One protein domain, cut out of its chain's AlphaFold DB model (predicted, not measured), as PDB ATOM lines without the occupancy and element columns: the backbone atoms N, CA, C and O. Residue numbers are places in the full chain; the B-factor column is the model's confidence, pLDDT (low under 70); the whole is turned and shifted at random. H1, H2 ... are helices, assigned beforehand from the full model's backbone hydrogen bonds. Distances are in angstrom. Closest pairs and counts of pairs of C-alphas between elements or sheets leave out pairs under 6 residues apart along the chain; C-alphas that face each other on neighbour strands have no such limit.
ATOM      1  N   ARG A  27     107.391 260.394 213.509       63.22
ATOM      2  CA  ARG A  27     107.996 260.838 212.251       63.22
ATOM      3  C   ARG A  27     106.961 261.030 211.144       63.22
ATOM      4  O   ARG A  27     107.020 262.034 210.435       63.22
ATOM      5  N   THR A  28     106.010 260.109 211.008       71.31
ATOM      6  CA  THR A  28     104.899 260.219 210.052       71.31
ATOM      7  C   THR A  28     104.037 261.436 210.366       71.31
ATOM      8  O   THR A  28     103.719 262.207 209.465       71.31
ATOM      9  N   ARG A  29     103.753 261.690 211.645       66.25
ATOM     10  CA  ARG A  29     102.943 262.845 212.062       66.25
ATOM     11  C   ARG A  29     103.649 264.183 211.807       66.25
ATOM     12  O   ARG A  29     103.029 265.126 211.320       66.25
ATOM     13  N   VAL A  30     104.963 264.255 212.043       65.56
ATOM     14  CA  VAL A  30     105.792 265.415 211.658       65.56
ATOM     15  C   VAL A  30     105.748 265.631 210.145       65.56
ATOM     16  O   VAL A  30     105.564 266.761 209.700       65.56
ATOM     17  N   GLN A  31     105.860 264.564 209.349       68.12
ATOM     18  CA  GLN A  31     105.778 264.645 207.888       68.12
ATOM     19  C   GLN A  31     104.398 265.104 207.397       68.12
ATOM     20  O   GLN A  31     104.333 265.939 206.495       68.12
ATOM     21  N   GLU A  32     103.312 264.618 207.995       72.69
ATOM     22  CA  GLU A  32     101.943 265.039 207.677       72.69
ATOM     23  C   GLU A  32     101.706 266.512 208.019       72.69
ATOM     24  O   GLU A  32     101.186 267.261 207.188       72.69
ATOM     25  N   ASN A  33     102.154 266.958 209.195       65.12
ATOM     26  CA  ASN A  33     102.101 268.369 209.578       65.12
ATOM     27  C   ASN A  33     102.926 269.228 208.611       65.12
ATOM     28  O   ASN A  33     102.448 270.263 208.144       65.12
ATOM     29  N   MET A  34     104.111 268.761 208.207       65.31
ATOM     30  CA  MET A  34     104.920 269.413 207.174       65.31
ATOM     31  C   MET A  34     104.235 269.459 205.804       65.31
ATOM     32  O   MET A  34     104.379 270.441 205.073       65.31
ATOM     33  N   ALA A  35     103.506 268.410 205.427       68.50
ATOM     34  CA  ALA A  35     102.778 268.347 204.166       68.50
ATOM     35  C   ALA A  35     101.595 269.325 204.160       68.50
ATOM     36  O   ALA A  35     101.465 270.117 203.222       68.50
ATOM     37  N   ARG A  36     100.795 269.348 205.236       65.44
ATOM     38  CA  ARG A  36      99.721 270.340 205.448       65.44
ATOM     39  C   ARG A  36     100.274 271.764 205.402       65.44
ATOM     40  O   ARG A  36      99.709 272.642 204.753       65.44
ATOM     41  N   TRP A  37     101.432 271.974 206.018       63.53
ATOM     42  CA  TRP A  37     102.118 273.259 206.031       63.53
ATOM     43  C   TRP A  37     102.563 273.702 204.634       63.53
ATOM     44  O   TRP A  37     102.275 274.828 204.224       63.53
ATOM     45  N   ASN A  38     103.200 272.809 203.871       63.19
ATOM     46  CA  ASN A  38     103.618 273.091 202.496       63.19
ATOM     47  C   ASN A  38     102.427 273.430 201.591       63.19
ATOM     48  O   ASN A  38     102.585 274.238 200.681       63.19
ATOM     49  N   ALA A  39     101.255 272.846 201.851       68.25
ATOM     50  CA  ALA A  39     100.023 273.188 201.146       68.25
ATOM     51  C   ALA A  39      99.466 274.566 201.555       68.25
ATOM     52  O   ALA A  39      98.903 275.268 200.721       68.25
ATOM     53  N   SER A  40      99.642 274.974 202.819       56.38
ATOM     54  CA  SER A  40      99.108 276.240 203.350       56.38
ATOM     55  C   SER A  40      99.907 277.488 202.960       56.38
ATOM     56  O   SER A  40      99.380 278.602 202.971       56.38
ATOM     57  N   LEU A  41     101.187 277.338 202.621       57.38
ATOM     58  CA  LEU A  41     102.026 278.476 202.273       57.38
ATOM     59  C   LEU A  41     102.053 278.707 200.768       57.38
ATOM     60  O   LEU A  41     102.254 277.798 199.972       57.38
ATOM     61  N   GLY A  42     101.894 279.966 200.364       66.12
ATOM     62  CA  GLY A  42     102.006 280.348 198.959       66.12
ATOM     63  C   GLY A  42     103.384 280.006 198.372       66.12
ATOM     64  O   GLY A  42     104.407 280.064 199.065       66.12
ATOM     65  N   ALA A  43     103.418 279.716 197.068       60.12
ATOM     66  CA  ALA A  43     104.564 279.141 196.352       60.12
ATOM     67  C   ALA A  43     105.921 279.834 196.614       60.12
ATOM     68  O   ALA A  43     106.934 279.162 196.803       60.12
ATOM     69  N   ARG A  44     105.953 281.174 196.703       56.09
ATOM     70  CA  ARG A  44     107.193 281.940 196.960       56.09
ATOM     71  C   ARG A  44     107.749 281.741 198.374       56.09
ATOM     72  O   ARG A  44     108.960 281.666 198.561       56.09
ATOM     73  N   THR A  45     106.873 281.644 199.371       60.00
ATOM     74  CA  THR A  45     107.278 281.448 200.772       60.00
ATOM     75  C   THR A  45     107.719 280.005 201.002       60.00
ATOM     76  O   THR A  45     108.715 279.760 201.688       60.00
ATOM     77  N   VAL A  46     107.031 279.064 200.346       58.62
ATOM     78  CA  VAL A  46     107.399 277.648 200.330       58.62
ATOM     79  C   VAL A  46     108.800 277.475 199.778       58.62
ATOM     80  O   VAL A  46     109.601 276.837 200.432       58.62
ATOM     81  N   GLN A  47     109.173 278.078 198.648       62.84
ATOM     82  CA  GLN A  47     110.481 277.799 198.036       62.84
ATOM     83  C   GLN A  47     111.676 278.150 198.946       62.84
ATOM     84  O   GLN A  47     112.591 277.340 199.106       62.84
ATOM     85  N   LYS A  48     111.634 279.310 199.622       65.44
ATOM     86  CA  LYS A  48     112.685 279.738 200.567       65.44
ATOM     87  C   LYS A  48     112.706 278.886 201.840       65.44
ATOM     88  O   LYS A  48     113.775 278.615 202.389       65.44
ATOM     89  N   MET A  49     111.539 278.462 202.327       60.94
ATOM     90  CA  MET A  49     111.437 277.683 203.564       60.94
ATOM     91  C   MET A  49     111.574 276.170 203.357       60.94
ATOM     92  O   MET A  49     112.063 275.491 204.254       60.94
ATOM     93  N   ARG A  50     111.244 275.631 202.181       63.75
ATOM     94  CA  ARG A  50     111.291 274.199 201.831       63.75
ATOM     95  C   ARG A  50     112.703 273.632 201.978       63.75
ATOM     96  O   ARG A  50     112.875 272.542 202.512       63.75
ATOM     97  N   LEU A  51     113.723 274.424 201.637       56.22
ATOM     98  CA  LEU A  51     115.134 274.084 201.877       56.22
ATOM     99  C   LEU A  51     115.495 274.000 203.371       56.22
ATOM    100  O   LEU A  51     116.360 273.212 203.754       56.22
ATOM    101  N   LYS A  52     114.845 274.797 204.229       63.50
ATOM    102  CA  LYS A  52     115.031 274.757 205.691       63.50
ATOM    103  C   LYS A  52     114.202 273.635 206.336       63.50
ATOM    104  O   LYS A  52     114.634 273.063 207.329       63.50
ATOM    105  N   LEU A  53     113.063 273.284 205.744       61.41
ATOM    106  CA  LEU A  53     112.174 272.209 206.191       61.41
ATOM    107  C   LEU A  53     112.700 270.813 205.919       61.41
ATOM    108  O   LEU A  53     112.545 269.953 206.773       61.41
ATOM    109  N   ASN A  54     113.373 270.589 204.792       64.50
ATOM    110  CA  ASN A  54     114.026 269.299 204.558       64.50
ATOM    111  C   ASN A  54     115.040 268.995 205.678       64.50
ATOM    112  O   ASN A  54     115.094 267.880 206.178       64.50
ATOM    113  N   LYS A  55     115.735 270.023 206.187       61.28
ATOM    114  CA  LYS A  55     116.645 269.894 207.339       61.28
ATOM    115  C   LYS A  55     115.934 269.614 208.670       61.28
ATOM    116  O   LYS A  55     116.566 269.094 209.581       61.28
ATOM    117  N   LEU A  56     114.661 269.993 208.799       58.34
ATOM    118  CA  LEU A  56     113.816 269.639 209.944       58.34
ATOM    119  C   LEU A  56     113.271 268.211 209.811       58.34
ATOM    120  O   LEU A  56     113.173 267.522 210.818       58.34
ATOM    121  N   ALA A  57     112.954 267.761 208.590       60.19
ATOM    122  CA  ALA A  57     112.406 266.427 208.318       60.19
ATOM    123  C   ALA A  57     113.386 265.301 208.690       60.19
ATOM    124  O   ALA A  57     112.969 264.200 209.052       60.19
ATOM    125  N   ASP A  58     114.685 265.598 208.616       63.59
ATOM    126  CA  ASP A  58     115.762 264.674 208.979       63.59
ATOM    127  C   ASP A  58     116.048 264.645 210.486       63.59
ATOM    128  O   ASP A  58     116.741 263.750 210.973       63.59
ATOM    129  N   THR A  59     115.514 265.602 211.253       64.44
ATOM    130  CA  THR A  59     115.643 265.600 212.711       64.44
ATOM    131  C   THR A  59     114.407 264.968 213.336       64.44
ATOM    132  O   THR A  59     113.306 265.458 213.108       64.44
ATOM    133  N   PRO A  60     114.561 263.924 214.170       64.75
ATOM    134  CA  PRO A  60     113.417 263.255 214.787       64.75
ATOM    135  C   PRO A  60     112.643 264.181 215.734       64.75
ATOM    136  O   PRO A  60     111.505 263.885 216.069       64.75
ATOM    137  N   TRP A  61     113.260 265.290 216.162       74.56
ATOM    138  CA  TRP A  61     112.686 266.241 217.101       74.56
ATOM    139  C   TRP A  61     112.987 267.687 216.691       74.56
ATOM    140  O   TRP A  61     114.158 268.087 216.683       74.56
ATOM    141  N   PRO A  62     111.962 268.512 216.411       78.12
ATOM    142  CA  PRO A  62     112.153 269.904 216.006       78.12
ATOM    143  C   PRO A  62     112.842 270.735 217.098       78.12
ATOM    144  O   PRO A  62     113.649 271.608 216.779       78.12
ATOM    145  N   PHE A  63     112.637 270.403 218.376       82.00
ATOM    146  CA  PHE A  63     113.277 271.072 219.517       82.00
ATOM    147  C   PHE A  63     114.740 270.661 219.755       82.00
ATOM    148  O   PHE A  63     115.458 271.349 220.477       82.00
ATOM    149  N   GLU A  64     115.232 269.591 219.125       84.81
ATOM    150  CA  GLU A  64     116.666 269.237 219.111       84.81
ATOM    151  C   GLU A  64     117.338 269.617 217.782       84.81
ATOM    152  O   GLU A  64     118.540 269.407 217.576       84.81
ATOM    153  N   SER A  65     116.565 270.196 216.862       87.19
ATOM    154  CA  SER A  65     117.032 270.501 215.522       87.19
ATOM    155  C   SER A  65     118.132 271.566 215.519       87.19
ATOM    156  O   SER A  65     118.314 272.366 216.444       87.19
ATOM    157  N   LYS A  66     118.895 271.603 214.422       88.94
ATOM    158  CA  LYS A  66     119.831 272.705 214.160       88.94
ATOM    159  C   LYS A  66     119.098 274.052 214.107       88.94
ATOM    160  O   LYS A  66     119.638 275.044 214.580       88.94
ATOM    161  N   LEU A  67     117.854 274.066 213.618       87.81
ATOM    162  CA  LEU A  67     117.023 275.266 213.557       87.81
ATOM    163  C   LEU A  67     116.741 275.844 214.950       87.81
ATOM    164  O   LEU A  67     116.913 277.045 215.134       87.81
ATOM    165  N   MET A  68     116.365 275.002 215.919       91.19
ATOM    166  CA  MET A  68     116.130 275.430 217.305       91.19
ATOM    167  C   MET A  68     117.374 276.087 217.906       91.19
ATOM    168  O   MET A  68     117.298 277.170 218.478       91.19
ATOM    169  N   ARG A  69     118.545 275.466 217.716       92.94
ATOM    170  CA  ARG A  69     119.822 276.007 218.205       92.94
ATOM    171  C   ARG A  69     120.189 277.335 217.550       92.94
ATOM    172  O   ARG A  69     120.659 278.231 218.239       92.94
ATOM    173  N   GLU A  70     119.965 277.471 216.247       93.25
ATOM    174  CA  GLU A  70     120.207 278.729 215.533       93.25
ATOM    175  C   GLU A  70     119.282 279.846 216.027       93.25
ATOM    176  O   GLU A  70     119.750 280.958 216.242       93.25
ATOM    177  N   ILE A  71     118.007 279.546 216.289       92.19
ATOM    178  CA  ILE A  71     117.050 280.512 216.849       92.19
ATOM    179  C   ILE A  71     117.446 280.938 218.264       92.19
ATOM    180  O   ILE A  71     117.454 282.129 218.563       92.19
ATOM    181  N   ILE A  72     117.812 279.982 219.123       94.56
ATOM    182  CA  ILE A  72     118.326 280.283 220.465       94.56
ATOM    183  C   ILE A  72     119.551 281.196 220.359       94.56
ATOM    184  O   ILE A  72     119.646 282.177 221.091       94.56
ATOM    185  N   HIS A  73     120.463 280.920 219.425       95.50
ATOM    186  CA  HIS A  73     121.665 281.726 219.239       95.50
ATOM    187  C   HIS A  73     121.370 283.140 218.710       95.50
ATOM    188  O   HIS A  73     122.000 284.101 219.148       95.50
ATOM    189  N   GLU A  74     120.401 283.300 217.804       95.06
ATOM    190  CA  GLU A  74     119.923 284.616 217.352       95.06
ATOM    191  C   GLU A  74     119.348 285.423 218.527       95.06
ATOM    192  O   GLU A  74     119.754 286.567 218.742       95.06
ATOM    193  N   LEU A  75     118.502 284.800 219.353       94.94
ATOM    194  CA  LEU A  75     117.916 285.444 220.531       94.94
ATOM    195  C   LEU A  75     118.966 285.803 221.592       94.94
ATOM    196  O   LEU A  75     118.906 286.889 222.161       94.94
ATOM    197  N   GLN A  76     119.969 284.949 221.819       95.94
ATOM    198  CA  GLN A  76     121.109 285.258 222.699       95.94
ATOM    199  C   GLN A  76     121.893 286.491 222.235       95.94
ATOM    200  O   GLN A  76     122.456 287.209 223.055       95.94
ATOM    201  N   ARG A  77     121.923 286.747 220.924       96.38
ATOM    202  CA  ARG A  77     122.553 287.934 220.329       96.38
ATOM    203  C   ARG A  77     121.636 289.161 220.322       96.38
ATOM    204  O   ARG A  77     122.037 290.194 219.792       96.38
ATOM    205  N   GLY A  78     120.417 289.052 220.858       95.19
ATOM    206  CA  GLY A  78     119.405 290.110 220.807       95.19
ATOM    207  C   GLY A  78     118.821 290.336 219.409       95.19
ATOM    208  O   GLY A  78     118.244 291.389 219.150       95.19
ATOM    209  N   VAL A  79     118.986 289.378 218.491       95.31
ATOM    210  CA  VAL A  79     118.442 289.454 217.132       95.31
ATOM    211  C   VAL A  79     117.089 288.755 217.102       95.31
ATOM    212  O   VAL A  79     116.966 287.602 217.513       95.31
ATOM    213  N   ILE A  80     116.073 289.439 216.573       91.94
ATOM    214  CA  ILE A  80     114.741 288.857 216.392       91.94
ATOM    215  C   ILE A  80     114.811 287.822 215.261       91.94
ATOM    216  O   ILE A  80     115.139 288.190 214.128       91.94
ATOM    217  N   PRO A  81     114.477 286.549 215.522       91.12
ATOM    218  CA  PRO A  81     114.499 285.527 214.489       91.12
ATOM    219  C   PRO A  81     113.494 285.829 213.373       91.12
ATOM    220  O   PRO A  81     112.400 286.347 213.616       91.12
ATOM    221  N   GLU A  82     113.821 285.436 212.138       88.38
ATOM    222  CA  GLU A  82     112.899 285.550 210.998       88.38
ATOM    223  C   GLU A  82     111.568 284.842 211.335       88.38
ATOM    224  O   GLU A  82     111.559 283.658 211.681       88.38
ATOM    225  N   ALA A  83     110.436 285.547 211.205       77.44
ATOM    226  CA  ALA A  83     109.121 285.078 211.667       77.44
ATOM    227  C   ALA A  83     108.743 283.675 211.154       77.44
ATOM    228  O   ALA A  83     108.136 282.890 211.877       77.44
ATOM    229  N   GLY A  84     109.152 283.325 209.929       79.00
ATOM    230  CA  GLY A  84     108.914 281.994 209.362       79.00
ATOM    231  C   GLY A  84     109.628 280.865 210.114       79.00
ATOM    232  O   GLY A  84     109.102 279.761 210.197       79.00
ATOM    233  N   ARG A  85     110.797 281.132 210.706       82.81
ATOM    234  CA  ARG A  85     111.573 280.136 211.460       82.81
ATOM    235  C   ARG A  85     110.961 279.865 212.833       82.81
ATOM    236  O   ARG A  85     110.905 278.718 213.258       82.81
ATOM    237  N   MET A  86     110.476 280.915 213.490       76.81
ATOM    238  CA  MET A  86     109.755 280.797 214.761       76.81
ATOM    239  C   MET A  86     108.415 280.101 214.564       76.81
ATOM    240  O   MET A  86     108.106 279.173 215.299       76.81
ATOM    241  N   TYR A  87     107.690 280.467 213.502       74.00
ATOM    242  CA  TYR A  87     106.466 279.773 213.116       74.00
ATOM    243  C   TYR A  87     106.697 278.273 212.940       74.00
ATOM    244  O   TYR A  87     105.916 277.477 213.440       74.00
ATOM    245  N   LEU A  88     107.779 277.874 212.266       73.69
ATOM    246  CA  LEU A  88     108.117 276.461 212.063       73.69
ATOM    247  C   LEU A  88     108.307 275.686 213.372       73.69
ATOM    248  O   LEU A  88     107.884 274.539 213.459       73.69
ATOM    249  N   LEU A  89     108.909 276.297 214.394       74.50
ATOM    250  CA  LEU A  89     109.052 275.659 215.706       74.50
ATOM    251  C   LEU A  89     107.715 275.522 216.431       74.50
ATOM    252  O   LEU A  89     107.468 274.508 217.075       74.50
ATOM    253  N   THR A  90     106.855 276.531 216.315       68.31
ATOM    254  CA  THR A  90     105.616 276.623 217.099       68.31
ATOM    255  C   THR A  90     104.457 275.899 216.426       68.31
ATOM    256  O   THR A  90     103.535 275.475 217.095       68.31
ATOM    257  N   SER A  91     104.509 275.703 215.107       63.94
ATOM    258  CA  SER A  91     103.533 274.902 214.350       63.94
ATOM    259  C   SER A  91     103.832 273.398 214.358       63.94
ATOM    260  O   SER A  91     103.039 272.615 213.849       63.94
ATOM    261  N   CYS A  92     104.926 272.969 214.998       60.81
ATOM    262  CA  CYS A  92     105.081 271.571 215.424       60.81
ATOM    263  C   CYS A  92     104.207 271.223 216.651       60.81
ATOM    264  O   CYS A  92     104.221 270.084 217.115       60.81
ATOM    265  N   SER A  93     103.482 272.213 217.169       54.66
ATOM    266  CA  SER A  93     102.487 272.138 218.232       54.66
ATOM    267  C   SER A  93     101.102 271.994 217.587       54.66
ATOM    268  O   SER A  93     100.764 272.788 216.709       54.66
ATOM    269  N   ASP A  94     100.315 270.991 217.971       44.81
ATOM    270  CA  ASP A  94      98.962 270.788 217.437       44.81
ATOM    271  C   ASP A  94      98.043 271.860 218.038       44.81
ATOM    272  O   ASP A  94      97.905 271.935 219.253       44.81
ATOM    273  N   GLU A  95      97.519 272.773 217.216       44.00
ATOM    274  CA  GLU A  95      96.668 273.899 217.660       44.00
ATOM    275  C   GLU A  95      97.284 274.795 218.764       44.00
ATOM    276  O   GLU A  95      96.594 275.551 219.448       44.00
ATOM    277  N   GLY A  96      98.615 274.769 218.902       41.50
ATOM    278  CA  GLY A  96      99.348 275.496 219.943       41.50
ATOM    279  C   GLY A  96      99.455 274.765 221.289       41.50
ATOM    280  O   GLY A  96     100.052 275.289 222.226       41.50
ATOM    281  N   GLU A  97      98.962 273.532 221.382       42.78
ATOM    282  CA  GLU A  97      99.350 272.591 222.432       42.78
ATOM    283  C   GLU A  97     100.525 271.759 221.922       42.78
ATOM    284  O   GLU A  97     100.524 271.282 220.780       42.78
ATOM    285  N   ILE A  98     101.620 271.662 222.685       48.38
ATOM    286  CA  ILE A  98     102.719 270.776 222.286       48.38
ATOM    287  C   ILE A  98     102.101 269.385 222.302       48.38
ATOM    288  O   ILE A  98     101.646 268.944 223.353       48.38
ATOM    289  N   CYS A  99     102.013 268.746 221.129       49.28
ATOM    290  CA  CYS A  99     101.363 267.446 220.992       49.28
ATOM    291  C   CYS A  99     101.884 266.533 222.118       49.28
ATOM    292  O   CYS A  99     103.093 266.505 222.321       49.28
ATOM    293  N   PRO A 100     101.040 265.821 222.880       44.28
ATOM    294  CA  PRO A 100     101.499 265.039 224.031       44.28
ATOM    295  C   PRO A 100     102.485 263.923 223.640       44.28
ATOM    296  O   PRO A 100     103.349 263.543 224.425       44.28
ATOM    297  N   ASP A 101     102.448 263.459 222.388       47.09
ATOM    298  CA  ASP A 101     103.469 262.560 221.820       47.09
ATOM    299  C   ASP A 101     104.788 263.286 221.491       47.09
ATOM    300  O   ASP A 101     105.850 262.669 221.395       47.09
ATOM    301  N   MET A 102     104.705 264.607 221.325       50.41
ATOM    302  CA  MET A 102     105.798 265.573 221.222       50.41
ATOM    303  C   MET A 102     106.130 266.214 222.580       50.41
ATOM    304  O   MET A 102     106.892 267.187 222.614       50.41
ATOM    305  N   GLU A 103     105.593 265.694 223.695       56.25
ATOM    306  CA  GLU A 103     106.055 266.106 225.013       56.25
ATOM    307  C   GLU A 103     107.572 265.950 225.020       56.25
ATOM    308  O   GLU A 103     108.089 264.890 224.637       56.25
ATOM    309  N   PRO A 104     108.313 266.985 225.427       58.03
ATOM    310  CA  PRO A 104     109.748 266.903 225.602       58.03
ATOM    311  C   PRO A 104     110.072 265.941 226.760       58.03
ATOM    312  O   PRO A 104     110.509 266.329 227.833       58.03
ATOM    313  N   ARG A 105     109.915 264.634 226.537       62.09
ATOM    314  CA  ARG A 105     110.361 263.573 227.452       62.09
ATOM    315  C   ARG A 105     111.883 263.554 227.575       62.09
ATOM    316  O   ARG A 105     112.434 262.935 228.477       62.09
ATOM    317  N   ARG A 106     112.568 264.222 226.644       78.31
ATOM    318  CA  ARG A 106     114.016 264.395 226.637       78.31
ATOM    319  C   ARG A 106     114.384 265.689 227.340       78.31
ATOM    320  O   ARG A 106     113.984 266.775 226.921       78.31
ATOM    321  N   GLU A 107     115.240 265.555 228.342       82.88
ATOM    322  CA  GLU A 107     115.821 266.658 229.110       82.88
ATOM    323  C   GLU A 107     116.426 267.749 228.210       82.88
ATOM    324  O   GLU A 107     116.268 268.940 228.465       82.88
ATOM    325  N   ARG A 108     117.028 267.357 227.080       84.00
ATOM    326  CA  ARG A 108     117.597 268.293 226.104       84.00
ATOM    327  C   ARG A 108     116.548 269.164 225.408       84.00
ATOM    328  O   ARG A 108     116.775 270.362 225.246       84.00
ATOM    329  N   SER A 109     115.419 268.589 224.996       85.50
ATOM    330  CA  SER A 109     114.307 269.351 224.412       85.50
ATOM    331  C   SER A 109     113.712 270.311 225.438       85.50
ATOM    332  O   SER A 109     113.502 271.476 225.109       85.50
ATOM    333  N   ASN A 110     113.537 269.861 226.688       84.62
ATOM    334  CA  ASN A 110     113.088 270.714 227.796       84.62
ATOM    335  C   ASN A 110     114.023 271.899 228.022       84.62
ATOM    336  O   ASN A 110     113.568 273.039 228.069       84.62
ATOM    337  N   ALA A 111     115.330 271.646 228.091       88.50
ATOM    338  CA  ALA A 111     116.325 272.696 228.263       88.50
ATOM    339  C   ALA A 111     116.287 273.716 227.111       88.50
ATOM    340  O   ALA A 111     116.354 274.923 227.349       88.50
ATOM    341  N   ASN A 112     116.131 273.253 225.866       90.00
ATOM    342  CA  ASN A 112     116.027 274.139 224.707       90.00
ATOM    343  C   ASN A 112     114.740 274.972 224.732       90.00
ATOM    344  O   ASN A 112     114.800 276.167 224.453       90.00
ATOM    345  N   ILE A 113     113.596 274.371 225.073       87.31
ATOM    346  CA  ILE A 113     112.317 275.085 225.187       87.31
ATOM    347  C   ILE A 113     112.405 276.129 226.300       87.31
ATOM    348  O   ILE A 113     112.158 277.301 226.038       87.31
ATOM    349  N   ALA A 114     112.842 275.748 227.503       87.75
ATOM    350  CA  ALA A 114     112.994 276.671 228.627       87.75
ATOM    351  C   ALA A 114     113.922 277.848 228.280       87.75
ATOM    352  O   ALA A 114     113.618 279.004 228.579       87.75
ATOM    353  N   MET A 115     115.030 277.572 227.587       93.06
ATOM    354  CA  MET A 115     115.962 278.599 227.129       93.06
ATOM    355  C   MET A 115     115.354 279.508 226.056       93.06
ATOM    356  O   MET A 115     115.537 280.721 226.132       93.06
ATOM    357  N   LEU A 116     114.597 278.959 225.101       91.81
ATOM    358  CA  LEU A 116     113.860 279.748 224.112       91.81
ATOM    359  C   LEU A 116     112.857 280.691 224.793       91.81
ATOM    360  O   LEU A 116     112.852 281.883 224.488       91.81
ATOM    361  N   CYS A 117     112.058 280.174 225.732       88.69
ATOM    362  CA  CYS A 117     111.065 280.953 226.480       88.69
ATOM    363  C   CYS A 117     111.731 282.086 227.256       88.69
ATOM    364  O   CYS A 117     111.331 283.242 227.136       88.69
ATOM    365  N   LYS A 118     112.794 281.761 228.004       93.19
ATOM    366  CA  LYS A 118     113.544 282.736 228.797       93.19
ATOM    367  C   LYS A 118     114.091 283.863 227.923       93.19
ATOM    368  O   LYS A 118     113.855 285.026 228.226       93.19
ATOM    369  N   LEU A 119     114.773 283.529 226.827       94.06
ATOM    370  CA  LEU A 119     115.385 284.525 225.944       94.06
ATOM    371  C   LEU A 119     114.344 285.377 225.211       94.06
ATOM    372  O   LEU A 119     114.527 286.585 225.078       94.06
ATOM    373  N   ALA A 120     113.245 284.771 224.755       89.56
ATOM    374  CA  ALA A 120     112.147 285.513 224.143       89.56
ATOM    375  C   ALA A 120     111.497 286.475 225.153       89.56
ATOM    376  O   ALA A 120     111.272 287.641 224.824       89.56
ATOM    377  N   GLY A 121     111.267 286.020 226.389       90.31
ATOM    378  CA  GLY A 121     110.751 286.846 227.480       90.31
ATOM    379  C   GLY A 121     111.698 287.988 227.857       90.31
ATOM    380  O   GLY A 121     111.266 289.133 227.972       90.31
ATOM    381  N   ASP A 122     112.999 287.715 227.977       94.12
ATOM    382  CA  ASP A 122     114.024 288.732 228.240       94.12
ATOM    383  C   ASP A 122     114.068 289.786 227.125       94.12
ATOM    384  O   ASP A 122     114.093 290.985 227.406       94.12
ATOM    385  N   MET A 123     113.991 289.362 225.860       93.25
ATOM    386  CA  MET A 123     113.970 290.270 224.711       93.25
ATOM    387  C   MET A 123     112.719 291.159 224.687       93.25
ATOM    388  O   MET A 123     112.817 292.348 224.376       93.25
ATOM    389  N   LEU A 124     111.551 290.608 225.029       89.12
ATOM    390  CA  LEU A 124     110.294 291.360 225.117       89.12
ATOM    391  C   LEU A 124     110.288 292.343 226.286       89.12
ATOM    392  O   LEU A 124     109.829 293.473 226.125       89.12
ATOM    393  N   ARG A 125     110.837 291.940 227.437       91.44
ATOM    394  CA  ARG A 125     111.029 292.829 228.592       91.44
ATOM    395  C   ARG A 125     111.985 293.971 228.267       91.44
ATOM    396  O   ARG A 125     111.719 295.106 228.653       91.44
ATOM    397  N   ALA A 126     113.064 293.686 227.539       94.56
ATOM    398  CA  ALA A 126     114.020 294.699 227.107       94.56
ATOM    399  C   ALA A 126     113.433 295.659 226.057       94.56
ATOM    400  O   ALA A 126     113.793 296.832 226.041       94.56
ATOM    401  N   ASN A 127     112.521 295.185 225.198       93.44
ATOM    402  CA  ASN A 127     111.938 295.980 224.116       93.44
ATOM    403  C   ASN A 127     110.406 295.817 224.044       93.44
ATOM    404  O   ASN A 127     109.895 295.106 223.170       93.44
ATOM    405  N   PRO A 128     109.639 296.525 224.895       91.00
ATOM    406  CA  PRO A 128     108.177 296.438 224.913       91.00
ATOM    407  C   PRO A 128     107.522 296.854 223.588       91.00
ATOM    408  O   PRO A 128     106.434 296.392 223.260       91.00
ATOM    409  N   SER A 129     108.186 297.690 222.783       88.00
ATOM    410  CA  SER A 129     107.723 298.086 221.444       88.00
ATOM    411  C   SER A 129     107.590 296.903 220.480       88.00
ATOM    412  O   SER A 129     106.762 296.946 219.567       88.00
ATOM    413  N   LEU A 130     108.326 295.808 220.715       83.56
ATOM    414  CA  LEU A 130     108.159 294.572 219.956       83.56
ATOM    415  C   LEU A 130     106.774 293.962 220.184       83.56
ATOM    416  O   LEU A 130     106.196 293.431 219.241       83.56
ATOM    417  N   LEU A 131     106.171 294.135 221.369       79.50
ATOM    418  CA  LEU A 131     104.772 293.752 221.595       79.50
ATOM    419  C   LEU A 131     103.825 294.490 220.646       79.50
ATOM    420  O   LEU A 131     102.833 293.908 220.225       79.50
ATOM    421  N   GLY A 132     104.143 295.727 220.252       72.94
ATOM    422  CA  GLY A 132     103.394 296.475 219.240       72.94
ATOM    423  C   GLY A 132     103.463 295.824 217.856       72.94
ATOM    424  O   GLY A 132     102.430 295.654 217.206       72.94
ATOM    425  N   LEU A 133     104.651 295.366 217.440       65.88
ATOM    426  CA  LEU A 133     104.818 294.562 216.221       65.88
ATOM    427  C   LEU A 133     104.023 293.248 216.307       65.88
ATOM    428  O   LEU A 133     103.410 292.832 215.321       65.88
ATOM    429  N   PHE A 134     103.958 292.633 217.492       62.56
ATOM    430  CA  PHE A 134     103.170 291.417 217.724       62.56
ATOM    431  C   PHE A 134     101.660 291.652 217.769       62.56
ATOM    432  O   PHE A 134     100.893 290.784 217.351       62.56
ATOM    433  N   ARG A 135     101.227 292.824 218.235       57.81
ATOM    434  CA  ARG A 135      99.815 293.189 218.372       57.81
ATOM    435  C   ARG A 135      99.202 293.627 217.042       57.81
ATOM    436  O   ARG A 135      98.075 293.236 216.758       57.81
ATOM    437  N   ASN A 136      99.960 294.357 216.220       49.47
ATOM    438  CA  ASN A 136      99.441 295.014 215.015       49.47
ATOM    439  C   ASN A 136      99.895 294.376 213.697       49.47
ATOM    440  O   ASN A 136      99.431 294.776 212.631       49.47
ATOM    441  N   GLY A 137     100.826 293.422 213.719       43.16
ATOM    442  CA  GLY A 137     101.334 292.876 212.466       43.16
ATOM    443  C   GLY A 137     100.407 291.835 211.816       43.16
ATOM    444  O   GLY A 137      99.450 291.331 212.407       43.16
ATOM    445  N   THR A 138     100.754 291.494 210.572       50.56
ATOM    446  CA  THR A 138     100.124 290.465 209.720       50.56
ATOM    447  C   THR A 138      99.914 289.111 210.427       50.56
ATOM    448  O   THR A 138     100.468 288.866 211.491       50.56
ATOM    449  N   ALA A 139      99.187 288.166 209.813       46.06
ATOM    450  CA  ALA A 139      98.997 286.806 210.352       46.06
ATOM    451  C   ALA A 139     100.282 286.185 210.963       46.06
ATOM    452  O   ALA A 139     100.223 285.570 212.024       46.06
ATOM    453  N   LYS A 140     101.459 286.463 210.375       44.12
ATOM    454  CA  LYS A 140     102.791 286.038 210.848       44.12
ATOM    455  C   LYS A 140     103.150 286.464 212.282       44.12
ATOM    456  O   LYS A 140     103.820 285.705 212.973       44.12
ATOM    457  N   THR A 141     102.736 287.641 212.744       47.84
ATOM    458  CA  THR A 141     103.034 288.145 214.102       47.84
ATOM    459  C   THR A 141     101.990 287.728 215.132       47.84
ATOM    460  O   THR A 141     102.345 287.556 216.297       47.84
ATOM    461  N   ARG A 142     100.744 287.454 214.715       53.72
ATOM    462  CA  ARG A 142      99.739 286.825 215.596       53.72
ATOM    463  C   ARG A 142     100.174 285.436 216.045       53.72
ATOM    464  O   ARG A 142      99.937 285.068 217.189       53.72
ATOM    465  N   ILE A 143     100.858 284.693 215.178       49.62
ATOM    466  CA  ILE A 143     101.367 283.375 215.558       49.62
ATOM    467  C   ILE A 143     102.528 283.495 216.552       49.62
ATOM    468  O   ILE A 143     102.614 282.715 217.491       49.62
ATOM    469  N   TRP A 144     103.383 284.508 216.402       53.81
ATOM    470  CA  TRP A 144     104.423 284.791 217.391       53.81
ATOM    471  C   TRP A 144     103.819 285.150 218.752       53.81
ATOM    472  O   TRP A 144     104.310 284.686 219.772       53.81
ATOM    473  N   ARG A 145     102.712 285.904 218.770       56.06
ATOM    474  CA  ARG A 145     101.931 286.168 219.983       56.06
ATOM    475  C   ARG A 145     101.343 284.884 220.573       56.06
ATOM    476  O   ARG A 145     101.450 284.709 221.774       56.06
ATOM    477  N   GLY A 146     100.762 283.998 219.760       56.66
ATOM    478  CA  GLY A 146     100.258 282.698 220.223       56.66
ATOM    479  C   GLY A 146     101.363 281.862 220.863       56.66
ATOM    480  O   GLY A 146     101.242 281.471 222.014       56.66
ATOM    481  N   ALA A 147     102.489 281.722 220.166       55.00
ATOM    482  CA  ALA A 147     103.664 281.019 220.653       55.00
ATOM    483  C   ALA A 147     104.226 281.624 221.942       55.00
ATOM    484  O   ALA A 147     104.423 280.922 222.917       55.00
ATOM    485  N   VAL A 148     104.469 282.932 221.977       54.41
ATOM    486  CA  VAL A 148     105.045 283.589 223.153       54.41
ATOM    487  C   VAL A 148     104.078 283.607 224.325       54.41
ATOM    488  O   VAL A 148     104.514 283.339 225.432       54.41
ATOM    489  N   LEU A 149     102.789 283.889 224.120       52.34
ATOM    490  CA  LEU A 149     101.809 283.870 225.211       52.34
ATOM    491  C   LEU A 149     101.557 282.449 225.730       52.34
ATOM    492  O   LEU A 149     101.302 282.283 226.918       52.34
ATOM    493  N   GLN A 150     101.677 281.428 224.878       53.69
ATOM    494  CA  GLN A 150     101.675 280.029 225.315       53.69
ATOM    495  C   GLN A 150     102.935 279.681 226.115       53.69
ATOM    496  O   GLN A 150     102.845 278.930 227.079       53.69
ATOM    497  N   LEU A 151     104.087 280.265 225.768       49.41
ATOM    498  CA  LEU A 151     105.349 280.068 226.485       49.41
ATOM    499  C   LEU A 151     105.449 280.882 227.793       49.41
ATOM    500  O   LEU A 151     106.095 280.432 228.734       49.41
ATOM    501  N   ASP A 152     104.806 282.049 227.886       41.03
ATOM    502  CA  ASP A 152     104.766 282.903 229.090       41.03
ATOM    503  C   ASP A 152     103.776 282.360 230.146       41.03
ATOM    504  O   ASP A 152     103.905 282.626 231.338       41.03
ATOM    505  N   GLY A 153     102.826 281.510 229.728       43.09
ATOM    506  CA  GLY A 153     101.978 280.714 230.623       43.09
ATOM    507  C   GLY A 153     102.675 279.493 231.248       43.09
ATOM    508  O   GLY A 153     102.095 278.835 232.113       43.09
ATOM    509  N   CYS A 154     103.910 279.170 230.843       41.00
ATOM    510  CA  CYS A 154     104.666 278.030 231.363       41.00
ATOM    511  C   CYS A 154     105.338 278.358 232.710       41.00
ATOM    512  O   CYS A 154     106.536 278.632 232.783       41.00
TER     513      CYS A 154
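AT A GLANCE: This is residues 27 to 154 of the 371 residues of an uncharacterized protein of Ophiocordyceps unilateralis (UniProt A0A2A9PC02). A hairpin of two helices, H1 and H2, sits at one end of a body in which four helices, H3, H4, H7 and H5, touch one another in a ring, with the short H4 near the middle. H5, the longest helix, has H3 running beside it and H7 crossing it steeply, while short H6 makes the end of the body far from H1. The printed part has 128 residues with seven named helices, H1 to H7 in chain order, and no named strand: the class is all helix. It is compact, with a radius of gyration of the C-alphas of 14.1 A and spans of 39 by 36 by 25 A.

HOW THE PARTS SIT: Start with H1, residues 27 to 40, and H2, residues 43 to 57: they touch as a helical hairpin at a shallow tilt of 9 degrees, opposite ways, and their closest C-alphas, Asn 38 and Val 46, are 6.3 A apart. H3, residues 66 to 76, is close to H2 but not clearly touching, at 7.4 A between the C-alphas of Leu 56 and Leu 67. H4, residues 83 to 90, touches H3, closest at C-alphas Met 68 and Leu 89, 7.3 A, at a steep tilt of 63 degrees. H5, residues 107 to 126, touches H3, closest at C-alphas Ile 72 and Leu 116, 5.8 A, the same way at a shallow tilt of 33 degrees, only just short of steep. H6, residues 129 to 136, comes next, and then H7, residues 139 to 152, the hub, which touches H4, H5 and H6. Look at C-alphas Thr 90 and Ala 147, 6.0 A, for its closest pair with H4, and at Phe 134 and Thr 141, 4.9 A, for that with H6, which it touches with residues 141 to 145 alone. Its residues 148 to 152 touch residues 117 to 121 of H5, closest at C-alphas Cys 117 and Leu 151, 5.8 A. H1 is apart from H3, H4, H5, H6 and H7. In H1, H3, H4, H5 and H6 every O i to N i+4 pair is within hydrogen-bond range; in H2 it is 7 of 11, in H7 9 of 10.

IN THESE COORDINATES: Find C-alpha 27 at (107.996, 260.838, 212.251); from there H1 runs 19.9 A. H2 measures 19.1 A and H3 15.2 A. H5 runs 28.2 A from C-alpha 107 at (115.821, 266.658, 229.110). H7 runs 20.0 A to C-alpha 152 at (104.766, 282.903, 229.090).

THE WHOLE: The two C-alphas farthest apart, Thr 28 and Ser 129, are 39.6 A apart. The printed part has no cut. The link from H4 to H5, residues 91 to 106, is long. The mean pLDDT of the printed part is 70.5, and residues 33 to 60, 90 to 105 and 133 to 154 are among those under 70.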